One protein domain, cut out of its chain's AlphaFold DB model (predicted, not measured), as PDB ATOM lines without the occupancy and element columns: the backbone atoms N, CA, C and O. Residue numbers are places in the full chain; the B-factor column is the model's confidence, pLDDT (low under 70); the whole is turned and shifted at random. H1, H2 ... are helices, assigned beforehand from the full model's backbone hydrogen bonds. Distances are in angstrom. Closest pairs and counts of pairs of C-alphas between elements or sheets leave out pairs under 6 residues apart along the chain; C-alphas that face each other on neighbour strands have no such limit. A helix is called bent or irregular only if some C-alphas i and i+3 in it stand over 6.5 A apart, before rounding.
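What this domain is: This is residues 966 to 1067 of the 1069 residues of the protein "TIGR03009 domain-containing protein" of Gemmata obscuriglobus (UniProt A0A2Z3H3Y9). The longest helix, H3, is the core of an elongated bundle of three helices, H3, H4 and H5, which run up and down, each against the one before it. On H3, away from H4 and H5, packs a smaller helical hairpin of H1 and H2. The printed part has 102 residues with five named helices, H1 to H5 in chain order, and no named strand: all helix. It is compact, with a radius of gyration of the C-alphas of 13.7 A, and spans 47 by 27 by 22 A.

Where its parts are: H3, residues 992 to 1013, is 31.5 A long from C-alpha 992 at (116.111, 113.009, 239.695). H4, residues 1020 to 1039, is 29.8 A long, and H5, residues 1048 to 1065, is 25.5 A long, ending at C-alpha 1065 at (124.983, 90.177, 237.527). H2, residues 975 to 988, is 20.2 A long; H1, residues 966 to 972, is 9.8 A long and begins at C-alpha 966 at (111.464, 107.497, 225.420). H2 and H4 are only just irregular: C-alphas 984 and 987 are 7.0 A apart, C-alphas 1021 and 1024 6.7 A.

How they stand to each other: H3 is the hub and touches the four others. Its closest C-alphas to H4 are Ala 995 and Ala 1037, 4.2 A, at a shallow tilt of 18 degrees, opposite ways. H3 touches H5 closest at Leu 999 and Thr 1057, 6.2 A, the same way. Residues 1031 to 1038 of H4 touch H5, closest at the C-alphas of Thr 1038 and Arg 1054, 5.6 A. H2 touches H3, closest at the C-alphas of Tyr 975 and Cys 1004, 4.8 A, at a shallow tilt of 33 degrees, only just short of steep. H1 touches H2, closest at the C-alphas of Val 966 and Ala 978, 5.4 A. H1 and H2 are apart from H4 and H5. Every O i to N i+4 pair is within hydrogen-bond range in H1 and H5; in H2 8 of 10, in H3 17 of 18, in H4 14 of 16.

The domain as a whole: The C-alphas of Asp 1017 and Asp 1046, the two farthest apart, are 47.3 A apart. The printed part has no cut and no long link. Mean pLDDT of the printed part is 77.4; residues 1016 to 1020, 1045 to 1050 and 1063 to 1067 are among those under 70.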
ATOM      1  N   VAL A 966     110.346 108.403 225.097       72.56
ATOM      2  CA  VAL A 966     111.464 107.497 225.420       72.56
ATOM      3  C   VAL A 966     111.005 106.248 226.184       72.56
ATOM      4  O   VAL A 966     111.405 105.140 225.850       72.56
ATOM      5  N   GLN A 967     110.146 106.398 227.195       71.69
ATOM      6  CA  GLN A 967     109.641 105.273 227.992       71.69
ATOM      7  C   GLN A 967     108.746 104.345 227.157       71.69
ATOM      8  O   GLN A 967     108.764 103.133 227.366       71.69
ATOM      9  N   ARG A 968     108.028 104.886 226.160       74.56
ATOM     10  CA  ARG A 968     107.307 104.089 225.157       74.56
ATOM     11  C   ARG A 968     108.255 103.308 224.248       74.56
ATOM     12  O   ARG A 968     108.036 102.111 224.108       74.56
ATOM     13  N   LEU A 969     109.321 103.922 223.727       74.50
ATOM     14  CA  LEU A 969     110.341 103.230 222.915       74.50
ATOM     15  C   LEU A 969     111.035 102.096 223.698       74.50
ATOM     16  O   LEU A 969     111.125 100.966 223.221       74.50
ATOM     17  N   VAL A 970     111.423 102.353 224.954       76.69
ATOM     18  CA  VAL A 970     112.004 101.338 225.859       76.69
ATOM     19  C   VAL A 970     111.022 100.190 226.147       76.69
ATOM     20  O   VAL A 970     111.449  99.044 226.295       76.69
ATOM     21  N   LYS A 971     109.709 100.466 226.198       74.81
ATOM     22  CA  LYS A 971     108.652  99.451 226.377       74.81
ATOM     23  C   LYS A 971     108.288  98.697 225.093       74.81
ATOM     24  O   LYS A 971     107.904  97.536 225.192       74.81
ATOM     25  N   SER A 972     108.416  99.310 223.914       74.88
ATOM     26  CA  SER A 972     108.243  98.629 222.620       74.88
ATOM     27  C   SER A 972     109.486  97.855 222.170       74.88
ATOM     28  O   SER A 972     109.415  97.118 221.191       74.88
ATOM     29  N   GLY A 973     110.609  98.001 222.880       74.31
ATOM     30  CA  GLY A 973     111.872  97.330 222.577       74.31
ATOM     31  C   GLY A 973     112.756  98.062 221.563       74.31
ATOM     32  O   GLY A 973     113.770  97.503 221.148       74.31
ATOM     33  N   ASP A 974     112.421  99.302 221.182       81.94
ATOM     34  CA  ASP A 974     113.292 100.121 220.332       81.94
ATOM     35  C   ASP A 974     114.339 100.849 221.184       81.94
ATOM     36  O   ASP A 974     114.282 102.048 221.471       81.94
ATOM     37  N   TYR A 975     115.305 100.060 221.648       82.50
ATOM     38  CA  TYR A 975     116.412 100.552 222.460       82.50
ATOM     39  C   TYR A 975     117.368 101.451 221.665       82.50
ATOM     40  O   TYR A 975     118.108 102.214 222.279       82.50
ATOM     41  N   ALA A 976     117.367 101.389 220.328       78.00
ATOM     42  CA  ALA A 976     118.292 102.146 219.488       78.00
ATOM     43  C   ALA A 976     117.858 103.613 219.337       78.00
ATOM     44  O   ALA A 976     118.671 104.514 219.565       78.00
ATOM     45  N   GLU A 977     116.581 103.866 219.024       79.44
ATOM     46  CA  GLU A 977     116.045 105.232 219.002       79.44
ATOM     47  C   GLU A 977     116.013 105.830 220.420       79.44
ATOM     48  O   GLU A 977     116.403 106.984 220.627       79.44
ATOM     49  N   ALA A 978     115.655 105.021 221.428       83.56
ATOM     50  CA  ALA A 978     115.682 105.437 222.828       83.56
ATOM     51  C   ALA A 978     117.087 105.858 223.305       83.56
ATOM     52  O   ALA A 978     117.213 106.911 223.933       83.56
ATOM     53  N   GLU A 979     118.144 105.090 222.994       87.62
ATOM     54  CA  GLU A 979     119.528 105.422 223.378       87.62
ATOM     55  C   GLU A 979     119.958 106.785 222.808       87.62
ATOM     56  O   GLU A 979     120.541 107.604 223.522       87.62
ATOM     57  N   LEU A 980     119.637 107.052 221.538       83.38
ATOM     58  CA  LEU A 980     120.023 108.281 220.843       83.38
ATOM     59  C   LEU A 980     119.326 109.511 221.448       83.38
ATOM     60  O   LEU A 980     119.990 110.501 221.771       83.38
ATOM     61  N   LEU A 981     118.011 109.424 221.681       82.69
ATOM     62  CA  LEU A 981     117.236 110.485 222.335       82.69
ATOM     63  C   LEU A 981     117.709 110.744 223.774       82.69
ATOM     64  O   LEU A 981     117.826 111.898 224.189       82.69
ATOM     65  N   LEU A 982     118.029 109.687 224.528       86.50
ATOM     66  CA  LEU A 982     118.537 109.796 225.897       86.50
ATOM     67  C   LEU A 982     119.916 110.455 225.957       86.50
ATOM     68  O   LEU A 982     120.112 111.366 226.762       86.50
ATOM     69  N   ARG A 983     120.859 110.068 225.087       87.81
ATOM     70  CA  ARG A 983     122.191 110.699 225.032       87.81
ATOM     71  C   ARG A 983     122.121 112.181 224.650       87.81
ATOM     72  O   ARG A 983     122.878 112.973 225.205       87.81
ATOM     73  N   ALA A 984     121.199 112.570 223.767       81.12
ATOM     74  CA  ALA A 984     120.971 113.975 223.417       81.12
ATOM     75  C   ALA A 984     120.322 114.787 224.558       81.12
ATOM     76  O   ALA A 984     120.630 115.968 224.737       81.12
ATOM     77  N   ARG A 985     119.434 114.161 225.344       84.19
ATOM     78  CA  ARG A 985     118.681 114.809 226.430       84.19
ATOM     79  C   ARG A 985     119.451 114.904 227.747       84.19
ATOM     80  O   ARG A 985     119.290 115.895 228.461       84.19
ATOM     81  N   LEU A 986     120.276 113.910 228.081       85.88
ATOM     82  CA  LEU A 986     120.909 113.789 229.399       85.88
ATOM     83  C   LEU A 986     121.752 115.015 229.824       85.88
ATOM     84  O   LEU A 986     121.611 115.417 230.979       85.88
ATOM     85  N   PRO A 987     122.538 115.685 228.949       82.31
ATOM     86  CA  PRO A 987     123.266 116.913 229.307       82.31
ATOM     87  C   PRO A 987     122.371 118.101 229.701       82.31
ATOM     88  O   PRO A 987     122.865 119.089 230.235       82.31
ATOM     89  N   GLN A 988     121.067 118.024 229.421       77.44
ATOM     90  CA  GLN A 988     120.072 119.061 229.712       77.44
ATOM     91  C   GLN A 988     119.224 118.735 230.958       77.44
ATOM     92  O   GLN A 988     118.345 119.515 231.323       77.44
ATOM     93  N   GLN A 989     119.435 117.579 231.601       77.75
ATOM     94  CA  GLN A 989     118.700 117.162 232.798       77.75
ATOM     95  C   GLN A 989     119.551 117.315 234.061       77.75
ATOM     96  O   GLN A 989     120.749 117.055 234.060       77.75
ATOM     97  N   ASN A 990     118.896 117.656 235.173       77.56
ATOM     98  CA  ASN A 990     119.508 117.738 236.499       77.56
ATOM     99  C   ASN A 990     118.677 116.980 237.547       77.56
ATOM    100  O   ASN A 990     117.470 116.782 237.387       77.56
ATOM    101  N   GLY A 991     119.329 116.566 238.638       80.81
ATOM    102  CA  GLY A 991     118.685 115.860 239.749       80.81
ATOM    103  C   GLY A 991     118.006 114.553 239.325       80.81
ATOM    104  O   GLY A 991     118.539 113.799 238.516       80.81
ATOM    105  N   LEU A 992     116.812 114.288 239.865       79.62
ATOM    106  CA  LEU A 992     116.111 113.009 239.695       79.62
ATOM    107  C   LEU A 992     115.763 112.678 238.231       79.62
ATOM    108  O   LEU A 992     115.862 111.520 237.840       79.62
ATOM    109  N   ASN A 993     115.460 113.673 237.388       78.62
ATOM    110  CA  ASN A 993     115.258 113.443 235.949       78.62
ATOM    111  C   ASN A 993     116.536 112.905 235.273       78.62
ATOM    112  O   ASN A 993     116.464 112.068 234.379       78.62
ATOM    113  N   ALA A 994     117.715 113.356 235.719       82.44
ATOM    114  CA  ALA A 994     119.004 112.883 235.217       82.44
ATOM    115  C   ALA A 994     119.429 111.529 235.812       82.44
ATOM    116  O   ALA A 994     120.378 110.924 235.314       82.44
ATOM    117  N   ALA A 995     118.761 111.057 236.869       83.94
ATOM    118  CA  ALA A 995     118.883 109.688 237.369       83.94
ATOM    119  C   ALA A 995     117.963 108.732 236.587       83.94
ATOM    120  O   ALA A 995     118.390 107.645 236.208       83.94
ATOM    121  N   GLU A 996     116.738 109.163 236.266       85.12
ATOM    122  CA  GLU A 996     115.805 108.420 235.404       85.12
ATOM    123  C   GLU A 996     116.349 108.221 233.987       85.12
ATOM    124  O   GLU A 996     116.386 107.090 233.504       85.12
ATOM    125  N   ASP A 997     116.832 109.285 233.339       86.44
ATOM    126  CA  ASP A 997     117.387 109.178 231.985       86.44
ATOM    127  C   ASP A 997     118.672 108.323 231.962       86.44
ATOM    128  O   ASP A 997     118.894 107.585 231.005       86.44
ATOM    129  N   ARG A 998     119.477 108.316 233.038       89.69
ATOM    130  CA  ARG A 998     120.609 107.377 233.190       89.69
ATOM    131  C   ARG A 998     120.166 105.925 233.334       89.69
ATOM    132  O   ARG A 998     120.749 105.061 232.687       89.69
ATOM    133  N   LEU A 999     119.148 105.651 234.152       88.94
ATOM    134  CA  LEU A 999     118.580 104.309 234.319       88.94
ATOM    135  C   LEU A 999     118.047 103.774 232.983       88.94
ATOM    136  O   LEU A 999     118.382 102.659 232.585       88.94
ATOM    137  N   LEU A1000     117.261 104.580 232.261       87.62
ATOM    138  CA  LEU A1000     116.740 104.205 230.945       87.62
ATOM    139  C   LEU A1000     117.871 104.013 229.921       87.62
ATOM    140  O   LEU A1000     117.829 103.059 229.145       87.62
ATOM    141  N   LEU A1001     118.911 104.855 229.954       89.38
ATOM    142  CA  LEU A1001     120.057 104.738 229.049       89.38
ATOM    143  C   LEU A1001     120.875 103.472 229.340       89.38
ATOM    144  O   LEU A1001     121.221 102.752 228.409       89.38
ATOM    145  N   GLY A1002     121.109 103.151 230.616       87.31
ATOM    146  CA  GLY A1002     121.772 101.914 231.033       87.31
ATOM    147  C   GLY A1002     121.020 100.661 230.578       87.31
ATOM    148  O   GLY A1002     121.648  99.709 230.118       87.31
ATOM    149  N   ILE A1003     119.680 100.676 230.612       87.12
ATOM    150  CA  ILE A1003     118.843  99.596 230.058       87.12
ATOM    151  C   ILE A1003     119.042  99.476 228.538       87.12
ATOM    152  O   ILE A1003     119.280  98.373 228.046       87.12
ATOM    153  N   CYS A1004     119.010 100.586 227.791       87.69
ATOM    154  CA  CYS A1004     119.205 100.559 226.334       87.69
ATOM    155  C   CYS A1004     120.594 100.025 225.947       87.69
ATOM    156  O   CYS A1004     120.710  99.124 225.114       87.69
ATOM    157  N   VAL A1005     121.644 100.528 226.606       86.12
ATOM    158  CA  VAL A1005     123.038 100.109 226.387       86.12
ATOM    159  C   VAL A1005     123.244  98.636 226.767       86.12
ATOM    160  O   VAL A1005     123.921  97.915 226.034       86.12
ATOM    161  N   PHE A1006     122.613  98.147 227.842       86.38
ATOM    162  CA  PHE A1006     122.631  96.726 228.211       86.38
ATOM    163  C   PHE A1006     121.986  95.831 227.143       86.38
ATOM    164  O   PHE A1006     122.594  94.846 226.723       86.38
ATOM    165  N   HIS A1007     120.785  96.175 226.665       84.12
ATOM    166  CA  HIS A1007     120.122  95.406 225.607       84.12
ATOM    167  C   HIS A1007     120.959  95.390 224.320       84.12
ATOM    168  O   HIS A1007     121.190  94.325 223.749       84.12
ATOM    169  N   ARG A1008     121.533  96.536 223.933       83.75
ATOM    170  CA  ARG A1008     122.467  96.636 222.804       83.75
ATOM    171  C   ARG A1008     123.725  95.779 222.996       83.75
ATOM    172  O   ARG A1008     124.143  95.111 222.054       83.75
ATOM    173  N   ALA A1009     124.311  95.749 224.196       82.56
ATOM    174  CA  ALA A1009     125.456  94.891 224.519       82.56
ATOM    175  C   ALA A1009     125.108  93.397 224.391       82.56
ATOM    176  O   ALA A1009     125.853  92.628 223.781       82.56
ATOM    177  N   ARG A1010     123.946  92.993 224.916       81.19
ATOM    178  CA  ARG A1010     123.427  91.620 224.837       81.19
ATOM    179  C   ARG A1010     123.173  91.189 223.391       81.19
ATOM    180  O   ARG A1010     123.542  90.082 223.010       81.19
ATOM    181  N   ASP A1011     122.597  92.064 222.574       79.81
ATOM    182  CA  ASP A1011     122.251  91.753 221.185       79.81
ATOM    183  C   ASP A1011     123.481  91.804 220.247       79.81
ATOM    184  O   ASP A1011     123.466  91.215 219.163       79.81
ATOM    185  N   LEU A1012     124.578  92.448 220.675       77.25
ATOM    186  CA  LEU A1012     125.907  92.360 220.052       77.25
ATOM    187  C   LEU A1012     126.683  91.093 220.459       77.25
ATOM    188  O   LEU A1012     127.412  90.555 219.632       77.25
ATOM    189  N   ARG A1013     126.485  90.566 221.680       71.06
ATOM    190  CA  ARG A1013     127.084  89.293 222.153       71.06
ATOM    191  C   ARG A1013     126.704  88.089 221.274       71.06
ATOM    192  O   ARG A1013     127.430  87.103 221.253       71.06
ATOM    193  N   ASN A1014     125.595  88.186 220.539       68.19
ATOM    194  CA  ASN A1014     125.064  87.143 219.655       68.19
ATOM    195  C   ASN A1014     125.446  87.334 218.167       68.19
ATOM    196  O   ASN A1014     124.819  86.735 217.293       68.19
ATOM    197  N   LYS A1015     126.426  88.194 217.856       73.19
ATOM    198  CA  LYS A1015     126.908  88.474 216.489       73.19
ATOM    199  C   LYS A1015     128.389  88.092 216.350       73.19
ATOM    200  O   LYS A1015     129.096  88.131 217.354       73.19
ATOM    201  N   PRO A1016     128.864  87.720 215.146       66.38
ATOM    202  CA  PRO A1016     130.230  87.234 214.965       66.38
ATOM    203  C   PRO A1016     131.305  88.274 215.329       66.38
ATOM    204  O   PRO A1016     131.189  89.462 215.017       66.38
ATOM    205  N   ASP A1017     132.338  87.761 215.996       62.88
ATOM    206  CA  ASP A1017     133.683  88.284 216.264       62.88
ATOM    207  C   ASP A1017     133.818  89.802 216.489       62.88
ATOM    208  O   ASP A1017     133.720  90.255 217.635       62.88
ATOM    209  N   ASP A1018     134.035  90.604 215.440       60.09
ATOM    210  CA  ASP A1018     134.312  92.049 215.559       60.09
ATOM    211  C   ASP A1018     133.222  92.810 216.336       60.09
ATOM    212  O   ASP A1018     133.506  93.730 217.110       60.09
ATOM    213  N   ALA A1019     131.957  92.407 216.172       59.19
ATOM    214  CA  ALA A1019     130.828  93.009 216.876       59.19
ATOM    215  C   ALA A1019     130.763  92.584 218.356       59.19
ATOM    216  O   ALA A1019     130.385  93.388 219.217       59.19
ATOM    217  N   ALA A1020     131.161  91.347 218.667       65.88
ATOM    218  CA  ALA A1020     131.140  90.805 220.023       65.88
ATOM    219  C   ALA A1020     132.192  91.470 220.930       65.88
ATOM    220  O   ALA A1020     131.929  91.676 222.117       65.88
ATOM    221  N   MET A1021     133.338  91.900 220.382       73.94
ATOM    222  CA  MET A1021     134.386  92.607 221.141       73.94
ATOM    223  C   MET A1021     133.933  93.943 221.764       73.94
ATOM    224  O   MET A1021     134.572  94.445 222.694       73.94
ATOM    225  N   LEU A1022     132.826  94.530 221.295       76.56
ATOM    226  CA  LEU A1022     132.236  95.735 221.890       76.56
ATOM    227  C   LEU A1022     131.308  95.435 223.077       76.56
ATOM    228  O   LEU A1022     131.132  96.304 223.935       76.56
ATOM    229  N   ALA A1023     130.749  94.224 223.175       77.44
ATOM    230  CA  ALA A1023     129.776  93.882 224.213       77.44
ATOM    231  C   ALA A1023     130.320  94.050 225.652       77.44
ATOM    232  O   ALA A1023     129.616  94.664 226.455       77.44
ATOM    233  N   PRO A1024     131.562  93.643 226.007       80.75
ATOM    234  CA  PRO A1024     132.107  93.877 227.351       80.75
ATOM    235  C   PRO A1024     132.259  95.364 227.705       80.75
ATOM    236  O   PRO A1024     132.034  95.753 228.851       80.75
ATOM    237  N   LYS A1025     132.600  96.213 226.724       83.38
ATOM    238  CA  LYS A1025     132.756  97.665 226.924       83.38
ATOM    239  C   LYS A1025     131.408  98.335 227.192       83.38
ATOM    240  O   LYS A1025     131.291  99.114 228.132       83.38
ATOM    241  N   LEU A1026     130.382  97.973 226.420       84.00
ATOM    242  CA  LEU A1026     129.011  98.455 226.619       84.00
ATOM    243  C   LEU A1026     128.400  97.924 227.929       84.00
ATOM    244  O   LEU A1026     127.686  98.649 228.612       84.00
ATOM    245  N   MET A1027     128.732  96.695 228.339       82.19
ATOM    246  CA  MET A1027     128.321  96.139 229.636       82.19
ATOM    247  C   MET A1027     128.891  96.951 230.816       82.19
ATOM    248  O   MET A1027     128.175  97.246 231.773       82.19
ATOM    249  N   ALA A1028     130.160  97.365 230.730       84.12
ATOM    250  CA  ALA A1028     130.787  98.245 231.716       84.12
ATOM    251  C   ALA A1028     130.192  99.668 231.704       84.12
ATOM    252  O   ALA A1028     130.007 100.264 232.766       84.12
ATOM    253  N   GLU A1029     129.835 100.200 230.529       88.44
ATOM    254  CA  GLU A1029     129.119 101.477 230.406       88.44
ATOM    255  C   GLU A1029     127.728 101.414 231.062       88.44
ATOM    256  O   GLU A1029     127.381 102.299 231.843       88.44
ATOM    257  N   ALA A1030     126.960 100.344 230.822       85.25
ATOM    258  CA  ALA A1030     125.654 100.133 231.445       85.25
ATOM    259  C   ALA A1030     125.750 100.054 232.980       85.25
ATOM    260  O   ALA A1030     124.988 100.729 233.674       85.25
ATOM    261  N   LEU A1031     126.724  99.307 233.520       84.69
ATOM    262  CA  LEU A1031     126.983  99.256 234.967       84.69
ATOM    263  C   LEU A1031     127.291 100.645 235.544       84.69
ATOM    264  O   LEU A1031     126.672 101.040 236.531       84.69
ATOM    265  N   LYS A1032     128.171 101.418 234.891       89.06
ATOM    266  CA  LYS A1032     128.490 102.790 235.306       89.06
ATOM    267  C   LYS A1032     127.256 103.704 235.284       89.06
ATOM    268  O   LYS A1032     127.073 104.500 236.201       89.06
ATOM    269  N   LEU A1033     126.395 103.586 234.272       88.75
ATOM    270  CA  LEU A1033     125.144 104.350 234.188       88.75
ATOM    271  C   LEU A1033     124.175 104.002 235.329       88.75
ATOM    272  O   LEU A1033     123.527 104.904 235.861       88.75
ATOM    273  N   PHE A1034     124.116 102.736 235.758       86.94
ATOM    274  CA  PHE A1034     123.348 102.328 236.939       86.94
ATOM    275  C   PHE A1034     123.964 102.838 238.255       86.94
ATOM    276  O   PHE A1034     123.226 103.277 239.138       86.94
ATOM    277  N   ASP A1035     125.292 102.852 238.394       84.31
ATOM    278  CA  ASP A1035     125.959 103.467 239.552       84.31
ATOM    279  C   ASP A1035     125.681 104.980 239.635       84.31
ATOM    280  O   ASP A1035     125.262 105.479 240.682       84.31
ATOM    281  N   GLU A1036     125.810 105.712 238.521       86.69
ATOM    282  CA  GLU A1036     125.488 107.144 238.474       86.69
ATOM    283  C   GLU A1036     123.989 107.429 238.696       86.69
ATOM    284  O   GLU A1036     123.644 108.409 239.361       86.69
ATOM    285  N   ALA A1037     123.083 106.584 238.185       85.81
ATOM    286  CA  ALA A1037     121.647 106.690 238.462       85.81
ATOM    287  C   ALA A1037     121.349 106.487 239.956       85.81
ATOM    288  O   ALA A1037     120.614 107.273 240.554       85.81
ATOM    289  N   THR A1038     121.976 105.482 240.579       84.31
ATOM    290  CA  THR A1038     121.854 105.204 242.018       84.31
ATOM    291  C   THR A1038     122.328 106.405 242.837       84.31
ATOM    292  O   THR A1038     121.577 106.901 243.682       84.31
ATOM    293  N   ALA A1039     123.518 106.939 242.533       83.94
ATOM    294  CA  ALA A1039     124.066 108.134 243.175       83.94
ATOM    295  C   ALA A1039     123.158 109.368 243.001       83.94
ATOM    296  O   ALA A1039     122.950 110.120 243.952       83.94
ATOM    297  N   GLY A1040     122.527 109.533 241.832       78.00
ATOM    298  CA  GLY A1040     121.540 110.588 241.567       78.00
ATOM    299  C   GLY A1040     120.257 110.515 242.416       78.00
ATOM    300  O   GLY A1040     119.512 111.495 242.471       78.00
ATOM    301  N   THR A1041     120.006 109.395 243.107       79.12
ATOM    302  CA  THR A1041     118.915 109.246 244.095       79.12
ATOM    303  C   THR A1041     119.367 109.407 245.552       79.12
ATOM    304  O   THR A1041     118.530 109.304 246.453       79.12
ATOM    305  N   ALA A1042     120.660 109.611 245.827       74.69
ATOM    306  CA  ALA A1042     121.179 109.699 247.192       74.69
ATOM    307  C   ALA A1042     120.605 110.912 247.952       74.69
ATOM    308  O   ALA A1042     120.247 111.931 247.362       74.69
ATOM    309  N   GLY A1043     120.473 110.790 249.277       66.75
ATOM    310  CA  GLY A1043     119.904 111.836 250.142       66.75
ATOM    311  C   GLY A1043     118.389 112.055 250.013       66.75
ATOM    312  O   GLY A1043     117.835 112.871 250.739       66.75
ATOM    313  N   ARG A1044     117.701 111.323 249.124       71.06
ATOM    314  CA  ARG A1044     116.240 111.351 248.961       71.06
ATOM    315  C   ARG A1044     115.640 110.046 249.486       71.06
ATOM    316  O   ARG A1044     115.559 109.059 248.753       71.06
ATOM    317  N   THR A1045     115.305 110.005 250.772       57.75
ATOM    318  CA  THR A1045     114.668 108.839 251.417       57.75
ATOM    319  C   THR A1045     113.151 108.854 251.266       57.75
ATOM    320  O   THR A1045     112.558 107.811 251.014       57.75
ATOM    321  N   ASP A1046     112.549 110.041 251.341       51.41
ATOM    322  CA  ASP A1046     111.097 110.219 251.508       51.41
ATOM    323  C   ASP A1046     110.382 110.505 250.166       51.41
ATOM    324  O   ASP A1046     109.188 110.782 250.107       51.41
ATOM    325  N   ASP A1047     111.134 110.446 249.063       68.25
ATOM    326  CA  ASP A1047     110.695 110.676 247.685       68.25
ATOM    327  C   ASP A1047     110.393 109.316 247.023       68.25
ATOM    328  O   ASP A1047     111.309 108.591 246.623       68.25
ATOM    329  N   GLU A1048     109.107 108.957 246.893       69.56
ATOM    330  CA  GLU A1048     108.676 107.701 246.248       69.56
ATOM    331  C   GLU A1048     109.287 107.498 244.854       69.56
ATOM    332  O   GLU A1048     109.543 106.363 244.440       69.56
ATOM    333  N   ARG A1049     109.490 108.582 244.100       66.38
ATOM    334  CA  ARG A1049     110.006 108.523 242.731       66.38
ATOM    335  C   ARG A1049     111.499 108.197 242.764       66.38
ATOM    336  O   ARG A1049     111.931 107.300 242.041       66.38
ATOM    337  N   ALA A1050     112.260 108.805 243.677       68.62
ATOM    338  CA  ALA A1050     113.646 108.415 243.944       68.62
ATOM    339  C   ALA A1050     113.767 106.957 244.428       68.62
ATOM    340  O   ALA A1050     114.648 106.234 243.959       68.62
ATOM    341  N   ALA A1051     112.855 106.497 245.294       73.12
ATOM    342  CA  ALA A1051     112.818 105.107 245.750       73.12
ATOM    343  C   ALA A1051     112.572 104.121 244.591       73.12
ATOM    344  O   ALA A1051     113.333 103.164 244.435       73.12
ATOM    345  N   ARG A1052     111.584 104.381 243.717       74.31
ATOM    346  CA  ARG A1052     111.325 103.551 242.520       74.31
ATOM    347  C   ARG A1052     112.524 103.497 241.580       74.31
ATOM    348  O   ARG A1052     112.869 102.411 241.118       74.31
ATOM    349  N   VAL A1053     113.167 104.638 241.312       72.62
ATOM    350  CA  VAL A1053     114.373 104.695 240.468       72.62
ATOM    351  C   VAL A1053     115.482 103.842 241.072       72.62
ATOM    352  O   VAL A1053     116.069 103.034 240.354       72.62
ATOM    353  N   ARG A1054     115.723 103.939 242.386       77.12
ATOM    354  CA  ARG A1054     116.744 103.132 243.068       77.12
ATOM    355  C   ARG A1054     116.436 101.633 242.984       77.12
ATOM    356  O   ARG A1054     117.250 100.891 242.444       77.12
ATOM    357  N   THR A1055     115.232 101.200 243.367       80.44
ATOM    358  CA  THR A1055     114.819  99.784 243.298       80.44
ATOM    359  C   THR A1055     114.856  99.222 241.872       80.44
ATOM    360  O   THR A1055     115.249  98.073 241.670       80.44
ATOM    361  N   GLN A1056     114.468 100.004 240.861       77.25
ATOM    362  CA  GLN A1056     114.527  99.558 239.466       77.25
ATOM    363  C   GLN A1056     115.969  99.533 238.931       77.25
ATOM    364  O   GLN A1056     116.302  98.661 238.133       77.25
ATOM    365  N   THR A1057     116.839 100.429 239.401       79.50
ATOM    366  CA  THR A1057     118.279 100.417 239.092       79.50
ATOM    367  C   THR A1057     118.967  99.199 239.708       79.50
ATOM    368  O   THR A1057     119.669  98.478 239.006       79.50
ATOM    369  N   GLU A1058     118.699  98.905 240.983       79.31
ATOM    370  CA  GLU A1058     119.182  97.708 241.685       79.31
ATOM    371  C   GLU A1058     118.703  96.421 240.999       79.31
ATOM    372  O   GLU A1058     119.503  95.520 240.753       79.31
ATOM    373  N   ARG A1059     117.424  96.344 240.602       77.81
ATOM    374  CA  ARG A1059     116.888  95.213 239.824       77.81
ATOM    375  C   ARG A1059     117.581  95.047 238.473       77.81
ATOM    376  O   ARG A1059     117.947  93.925 238.134       77.81
ATOM    377  N   SER A1060     117.789  96.130 237.722       76.44
ATOM    378  CA  SER A1060     118.490  96.085 236.431       76.44
ATOM    379  C   SER A1060     119.949  95.649 236.598       76.44
ATOM    380  O   SER A1060     120.402  94.750 235.895       76.44
ATOM    381  N   ARG A1061     120.663  96.207 237.585       75.50
ATOM    382  CA  ARG A1061     122.046  95.841 237.930       75.50
ATOM    383  C   ARG A1061     122.168  94.374 238.346       75.50
ATOM    384  O   ARG A1061     123.036  93.668 237.843       75.50
ATOM    385  N   ASN A1062     121.278  93.895 239.211       72.06
ATOM    386  CA  ASN A1062     121.260  92.492 239.630       72.06
ATOM    387  C   ASN A1062     120.871  91.566 238.463       72.06
ATOM    388  O   ASN A1062     121.391  90.457 238.371       72.06
ATOM    389  N   GLY A1063     120.032  92.042 237.537       63.28
ATOM    390  CA  GLY A1063     119.728  91.379 236.266       63.28
ATOM    391  C   GLY A1063     120.936  91.252 235.331       63.28
ATOM    392  O   GLY A1063     121.067  90.223 234.674       63.28
ATOM    393  N   LEU A1064     121.857  92.228 235.319       60.97
ATOM    394  CA  LEU A1064     123.174  92.054 234.692       60.97
ATOM    395  C   LEU A1064     123.969  90.969 235.423       60.97
ATOM    396  O   LEU A1064     124.389  90.005 234.793       60.97
ATOM    397  N   CYS A1065     124.144  91.092 236.743       51.81
ATOM    398  CA  CYS A1065     124.983  90.177 237.527       51.81
ATOM    399  C   CYS A1065     124.516  88.709 237.482       51.81
ATOM    400  O   CYS A1065     125.357  87.817 237.524       51.81
ATOM    401  N   CYS A1066     123.212  88.450 237.340       45.97
ATOM    402  CA  CYS A1066     122.660  87.100 237.158       45.97
ATOM    403  C   CYS A1066     122.679  86.602 235.695       45.97
ATOM    404  O   CYS A1066     122.204  85.502 235.435       45.97
ATOM    405  N   GLY A1067     123.176  87.406 234.744       43.75
ATOM    406  CA  GLY A1067     123.390  87.041 233.332       43.75
ATOM    407  C   GLY A1067     124.859  87.108 232.871       43.75
ATOM    408  O   GLY A1067     125.153  86.881 231.690       43.75
TER     409      GLY A1067